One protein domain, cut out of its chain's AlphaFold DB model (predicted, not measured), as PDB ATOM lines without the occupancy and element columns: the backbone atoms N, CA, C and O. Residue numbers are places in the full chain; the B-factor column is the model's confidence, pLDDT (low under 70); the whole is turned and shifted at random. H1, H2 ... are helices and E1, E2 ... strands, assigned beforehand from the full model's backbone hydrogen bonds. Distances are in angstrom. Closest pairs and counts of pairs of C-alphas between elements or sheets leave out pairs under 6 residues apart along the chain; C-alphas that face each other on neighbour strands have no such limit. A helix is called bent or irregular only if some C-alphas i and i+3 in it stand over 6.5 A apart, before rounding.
ATOM      1  N   MET A   2      43.362  23.378   2.704       80.25
ATOM      2  CA  MET A   2      41.895  23.230   2.679       80.25
ATOM      3  C   MET A   2      41.250  24.554   2.249       80.25
ATOM      4  O   MET A   2      41.770  25.621   2.577       80.25
ATOM      5  N   ALA A   3      40.141  24.496   1.509       89.12
ATOM      6  CA  ALA A   3      39.372  25.692   1.177       89.12
ATOM      7  C   ALA A   3      38.654  26.222   2.427       89.12
ATOM      8  O   ALA A   3      38.190  25.442   3.260       89.12
ATOM      9  N   LEU A   4      38.515  27.547   2.535       84.31
ATOM     10  CA  LEU A   4      37.815  28.180   3.659       84.31
ATOM     11  C   LEU A   4      36.369  27.677   3.784       84.31
ATOM     12  O   LEU A   4      35.901  27.426   4.886       84.31
ATOM     13  N   SER A   5      35.699  27.442   2.653       87.06
ATOM     14  CA  SER A   5      34.350  26.873   2.617       87.06
ATOM     15  C   SER A   5      34.270  25.472   3.231       87.06
ATOM     16  O   SER A   5      33.295  25.164   3.911       87.06
ATOM     17  N   THR A   6      35.292  24.635   3.033       90.56
ATOM     18  CA  THR A   6      35.366  23.294   3.632       90.56
ATOM     19  C   THR A   6      35.505  23.381   5.148       90.56
ATOM     20  O   THR A   6      34.783  22.689   5.859       90.56
ATOM     21  N   LEU A   7      36.361  24.281   5.640       87.62
ATOM     22  CA  LEU A   7      36.531  24.510   7.076       87.62
ATOM     23  C   LEU A   7      35.244  25.045   7.722       87.62
ATOM     24  O   LEU A   7      34.846  24.589   8.788       87.62
ATOM     25  N   THR A   8      34.562  25.980   7.058       88.75
ATOM     26  CA  THR A   8      33.271  26.497   7.520       88.75
ATOM     27  C   THR A   8      32.229  25.387   7.627       88.75
ATOM     28  O   THR A   8      31.565  25.279   8.653       88.75
ATOM     29  N   ALA A   9      32.106  24.534   6.607       89.56
ATOM     30  CA  ALA A   9      31.153  23.425   6.619       89.56
ATOM     31  C   ALA A   9      31.444  22.414   7.741       89.56
ATOM     32  O   ALA A   9      30.516  21.896   8.358       89.56
ATOM     33  N   GLU A  10      32.719  22.152   8.029       89.31
ATOM     34  CA  GLU A  10      33.123  21.256   9.113       89.31
ATOM     35  C   GLU A  10      32.747  21.813  10.494       89.31
ATOM     36  O   GLU A  10      32.137  21.099  11.291       89.31
ATOM     37  N   ILE A  11      33.024  23.098  10.742       89.06
ATOM     38  CA  ILE A  11      32.670  23.792  11.993       89.06
ATOM     39  C   ILE A  11      31.149  23.820  12.211       89.06
ATOM     40  O   ILE A  11      30.681  23.718  13.343       89.06
ATOM     41  N   GLU A  12      30.371  23.945  11.135       89.62
ATOM     42  CA  GLU A  12      28.904  23.922  11.182       89.62
ATOM     43  C   GLU A  12      28.348  22.521  11.472       89.62
ATOM     44  O   GLU A  12      27.381  22.384  12.218       89.62
ATOM     45  N   LEU A  13      28.950  21.476  10.892       90.81
ATOM     46  CA  LEU A  13      28.484  20.097  11.044       90.81
ATOM     47  C   LEU A  13      28.863  19.498  12.405       90.81
ATOM     48  O   LEU A  13      28.136  18.651  12.926       90.81
ATOM     49  N   ARG A  14      30.013  19.896  12.961       89.50
ATOM     50  CA  ARG A  14      30.557  19.358  14.216       89.50
ATOM     51  C   ARG A  14      31.054  20.479  15.133       89.50
ATOM     52  O   ARG A  14      32.261  20.655  15.298       89.50
ATOM     53  N   PRO A  15      30.139  21.250  15.738       87.25
ATOM     54  CA  PRO A  15      30.522  22.340  16.617       87.25
ATOM     55  C   PRO A  15      30.915  21.801  18.000       87.25
ATOM     56  O   PRO A  15      30.080  21.630  18.888       87.25
ATOM     57  N   PHE A  25      32.986  29.537  22.751       89.62
ATOM     58  CA  PHE A  25      32.223  29.526  21.511       89.62
ATOM     59  C   PHE A  25      32.990  28.721  20.463       89.62
ATOM     60  O   PHE A  25      34.212  28.840  20.370       89.62
ATOM     61  N   ALA A  26      32.277  27.941  19.656       90.44
ATOM     62  CA  ALA A  26      32.805  27.344  18.433       90.44
ATOM     63  C   ALA A  26      32.088  27.979  17.246       90.44
ATOM     64  O   ALA A  26      30.860  28.089  17.258       90.44
ATOM     65  N   GLY A  27      32.844  28.428  16.244       89.69
ATOM     66  CA  GLY A  27      32.279  29.146  15.110       89.69
ATOM     67  C   GLY A  27      33.252  30.096  14.428       89.69
ATOM     68  O   GLY A  27      34.465  30.014  14.606       89.69
ATOM     69  N   PHE A  28      32.698  31.015  13.647       89.25
ATOM     70  CA  PHE A  28      33.451  32.005  12.882       89.25
ATOM     71  C   PHE A  28      32.718  33.347  12.861       89.25
ATOM     72  O   PHE A  28      31.522  33.443  13.149       89.25
ATOM     73  N   GLY A  29      33.442  34.406  12.517       89.44
ATOM     74  CA  GLY A  29      32.868  35.736  12.431       89.44
ATOM     75  C   GLY A  29      33.832  36.773  11.877       89.44
ATOM     76  O   GLY A  29      35.033  36.539  11.754       89.44
ATOM     77  N   VAL A  30      33.273  37.937  11.573       90.50
ATOM     78  CA  VAL A  30      33.982  39.172  11.256       90.50
ATOM     79  C   VAL A  30      33.719  40.133  12.408       90.50
ATOM     80  O   VAL A  30      32.576  40.512  12.637       90.50
ATOM     81  N   MET A  31      34.758  40.515  13.149       89.44
ATOM     82  CA  MET A  31      34.581  41.337  14.357       89.44
ATOM     83  C   MET A  31      34.466  42.841  14.068       89.44
ATOM     84  O   MET A  31      33.960  43.579  14.907       89.44
ATOM     85  N   GLY A  32      34.886  43.304  12.889       87.19
ATOM     86  CA  GLY A  32      34.762  44.715  12.525       87.19
ATOM     87  C   GLY A  32      35.546  45.078  11.273       87.19
ATOM     88  O   GLY A  32      36.625  45.657  11.364       87.19
ATOM     89  N   LEU A  33      35.012  44.728  10.104       93.12
ATOM     90  CA  LEU A  33      35.597  45.106   8.819       93.12
ATOM     91  C   LEU A  33      35.058  46.486   8.394       93.12
ATOM     92  O   LEU A  33      33.860  46.595   8.121       93.12
ATOM     93  N   PRO A  34      35.894  47.539   8.338       94.44
ATOM     94  CA  PRO A  34      35.443  48.865   7.936       94.44
ATOM     95  C   PRO A  34      35.229  48.960   6.420       94.44
ATOM     96  O   PRO A  34      36.023  48.452   5.628       94.44
ATOM     97  N   PHE A  35      34.189  49.688   6.013       94.88
ATOM     98  CA  PHE A  35      33.980  50.126   4.635       94.88
ATOM     99  C   PHE A  35      34.416  51.581   4.459       94.88
ATOM    100  O   PHE A  35      34.315  52.381   5.385       94.88
ATOM    101  N   ALA A  36      34.783  51.968   3.233       96.69
ATOM    102  CA  ALA A  36      35.129  53.357   2.900       96.69
ATOM    103  C   ALA A  36      34.018  54.369   3.259       96.69
ATOM    104  O   ALA A  36      34.298  55.527   3.540       96.69
ATOM    105  N   SER A  37      32.759  53.919   3.300       95.44
ATOM    106  CA  SER A  37      31.605  54.719   3.735       95.44
ATOM    107  C   SER A  37      31.571  55.073   5.232       95.44
ATOM    108  O   SER A  37      30.715  55.849   5.637       95.44
ATOM    109  N   GLY A  38      32.427  54.473   6.065       93.44
ATOM    110  CA  GLY A  38      32.400  54.617   7.527       93.44
ATOM    111  C   GLY A  38      31.545  53.577   8.266       93.44
ATOM    112  O   GLY A  38      31.665  53.454   9.481       93.44
ATOM    113  N   HIS A  39      30.729  52.786   7.560       94.75
ATOM    114  CA  HIS A  39      30.044  51.624   8.139       94.75
ATOM    115  C   HIS A  39      31.019  50.481   8.450       94.75
ATOM    116  O   HIS A  39      32.093  50.379   7.852       94.75
ATOM    117  N   VAL A  40      30.608  49.576   9.338       92.50
ATOM    118  CA  VAL A  40      31.387  48.398   9.734       92.50
ATOM    119  C   VAL A  40      30.555  47.138   9.514       92.50
ATOM    120  O   VAL A  40      29.417  47.060   9.972       92.50
ATOM    121  N   LEU A  41      31.126  46.138   8.838       90.38
ATOM    122  CA  LEU A  41      30.587  44.780   8.833       90.38
ATOM    123  C   LEU A  41      31.028  44.069  10.112       90.38
ATOM    124  O   LEU A  41      32.223  43.845  10.326       90.38
ATOM    125  N   ALA A  42      30.048  43.668  10.914       92.38
ATOM    126  CA  ALA A  42      30.223  42.735  12.013       92.38
ATOM    127  C   ALA A  42      29.273  41.549  11.816       92.38
ATOM    128  O   ALA A  42      28.097  41.726  11.501       92.38
ATOM    129  N   MET A  43      29.788  40.335  11.970       89.25
ATOM    130  CA  MET A  43      29.035  39.102  11.766       89.25
ATOM    131  C   MET A  43      29.594  38.009  12.674       89.25
ATOM    132  O   MET A  43      30.804  37.893  12.842       89.25
ATOM    133  N   ARG A  44      28.713  37.196  13.260       87.94
ATOM    134  CA  ARG A  44      29.083  36.037  14.078       87.94
ATOM    135  C   ARG A  44      28.170  34.857  13.770       87.94
ATOM    136  O   ARG A  44      26.959  35.028  13.639       87.94
ATOM    137  N   ARG A  45      28.746  33.662  13.674       89.44
ATOM    138  CA  ARG A  45      28.031  32.388  13.569       89.44
ATOM    139  C   ARG A  45      28.652  31.413  14.554       89.44
ATOM    140  O   ARG A  45      29.743  30.906  14.311       89.44
ATOM    141  N   PHE A  46      27.958  31.191  15.667       90.50
ATOM    142  CA  PHE A  46      28.425  30.359  16.778       90.50
ATOM    143  C   PHE A  46      27.538  29.126  16.952       90.50
ATOM    144  O   PHE A  46      26.655  29.141  17.807       90.50
ATOM    145  N   PRO A  47      27.728  28.069  16.144       88.19
ATOM    146  CA  PRO A  47      26.948  26.836  16.236       88.19
ATOM    147  C   PRO A  47      27.073  26.094  17.581       88.19
ATOM    148  O   PRO A  47      26.232  25.243  17.856       88.19
ATOM    149  N   ALA A  48      28.044  26.432  18.442       89.88
ATOM    150  CA  ALA A  48      28.032  26.046  19.856       89.88
ATOM    151  C   ALA A  48      28.513  27.180  20.778       89.88
ATOM    152  O   ALA A  48      29.404  27.957  20.429       89.88
ATOM    153  N   SER A  49      27.928  27.238  21.977       90.81
ATOM    154  CA  SER A  49      28.211  28.216  23.032       90.81
ATOM    155  C   SER A  49      28.074  27.558  24.405       90.81
ATOM    156  O   SER A  49      27.185  26.729  24.602       90.81
ATOM    157  N   SER A  50      28.924  27.928  25.364       88.69
ATOM    158  CA  SER A  50      28.809  27.465  26.753       88.69
ATOM    159  C   SER A  50      27.867  28.314  27.614       88.69
ATOM    160  O   SER A  50      27.651  27.970  28.772       88.69
ATOM    161  N   ILE A  51      27.349  29.432  27.089       86.56
ATOM    162  CA  ILE A  51      26.654  30.462  27.883       86.56
ATOM    163  C   ILE A  51      25.200  30.725  27.465       86.56
ATOM    164  O   ILE A  51      24.613  31.728  27.859       86.56
ATOM    165  N   GLY A  52      24.589  29.850  26.666       73.00
ATOM    166  CA  GLY A  52      23.183  29.990  26.279       73.00
ATOM    167  C   GLY A  52      22.860  29.391  24.912       73.00
ATOM    168  O   GLY A  52      23.716  28.735  24.314       73.00
ATOM    169  N   PRO A  53      21.629  29.607  24.407       70.62
ATOM    170  CA  PRO A  53      21.209  29.116  23.099       70.62
ATOM    171  C   PRO A  53      22.143  29.584  21.980       70.62
ATOM    172  O   PRO A  53      22.780  30.633  22.068       70.62
ATOM    173  N   VAL A  54      22.199  28.833  20.887       66.88
ATOM    174  CA  VAL A  54      22.950  29.210  19.684       66.88
ATOM    175  C   VAL A  54      22.255  30.385  18.993       66.88
ATOM    176  O   VAL A  54      21.066  30.311  18.704       66.88
ATOM    177  N   HIS A  55      22.992  31.468  18.730       57.34
ATOM    178  CA  HIS A  55      22.483  32.641  18.014       57.34
ATOM    179  C   HIS A  55      23.221  32.758  16.676       57.34
ATOM    180  O   HIS A  55      24.422  33.035  16.637       57.34
ATOM    181  N   SER A  56      22.513  32.553  15.569       54.25
ATOM    182  CA  SER A  56      22.957  32.973  14.238       54.25
ATOM    183  C   SER A  56      22.231  34.260  13.881       54.25
ATOM    184  O   SER A  56      21.010  34.309  14.003       54.25
ATOM    185  N   THR A  57      22.945  35.292  13.429       49.12
ATOM    186  CA  THR A  57      22.304  36.481  12.857       49.12
ATOM    187  C   THR A  57      21.608  36.085  11.553       49.12
ATOM    188  O   THR A  57      22.216  36.074  10.485       49.12
ATOM    189  N   HIS A  58      20.343  35.696  11.667       46.78
ATOM    190  CA  HIS A  58      19.370  35.647  10.585       46.78
ATOM    191  C   HIS A  58      17.995  36.023  11.143       46.78
ATOM    192  O   HIS A  58      17.029  35.294  10.968       46.78
ATOM    193  N   ASP A  59      17.926  37.159  11.834       37.91
ATOM    194  CA  ASP A  59      16.689  37.927  11.842       37.91
ATOM    195  C   ASP A  59      16.864  38.970  10.745       37.91
ATOM    196  O   ASP A  59      17.842  39.724  10.729       37.91
ATOM    197  N   GLY A  60      16.000  38.849   9.740       42.50
ATOM    198  CA  GLY A  60      15.984  39.692   8.562       42.50
ATOM    199  C   GLY A  60      15.679  41.151   8.886       42.50
ATOM    200  O   GLY A  60      15.599  41.572  10.038       42.50
ATOM    201  N   LEU A  61      15.525  41.901   7.799       36.78
ATOM    202  CA  LEU A  61      14.784  43.159   7.754       36.78
ATOM    203  C   LEU A  61      13.555  43.166   8.677       36.78
ATOM    204  O   LEU A  61      12.850  42.130   8.710       36.78
TER     205      LEU A  61
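What this domain is: This is residues 2 to 15 and 25 to 61 of the 61 residues of an uncharacterized protein of Chloroflexi bacterium (UniProt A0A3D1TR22). A long hairpin of two bent strands, E1 and E2, has one short helix, H1, at its open end, and a tail, residues 50 to 61, follows E2 with no named element. The printed part has 51 residues, in the order H1, E1, E2; the sheet is antiparallel and the class mixed. The whole is loose, with a radius of gyration of the C-alphas of 13.1 A and spans of 37 by 31 by 20 A.

How they stand to each other: Look first at E1, residues 25 to 34, and E2, residues 40 to 49, an antiparallel hairpin at 178 degrees with a tight link. Find N 30 and O 43, 2.8 A apart, and N 45 and O 28, 2.8 A, within hydrogen-bond range. E1 bends by 55 degrees at residue 28, E2 by 63 degrees at residue 46. At H1, residues 4 to 13, the closest C-alphas to E1 are those of Ile 11 and Gly 27, 6.2 A; to E2, those of Glu 12 and Pro 47, 6.2 A. In H1 every O i to N i+4 pair is within hydrogen-bond range.

Where its parts are: Find C-alpha 25 at (32.223, 29.526, 21.511), where E1 begins, 23.8 A long; E2, 24.4 A, ends at C-alpha 49, (28.211, 28.216, 23.032). H1 measures 14.4 A.

The domain as a whole: Residues 16 to 24 are not printed; C-alphas 15 and 25 are 8.9 A apart across the cut. Residues 54 to 61 have pLDDT under 70.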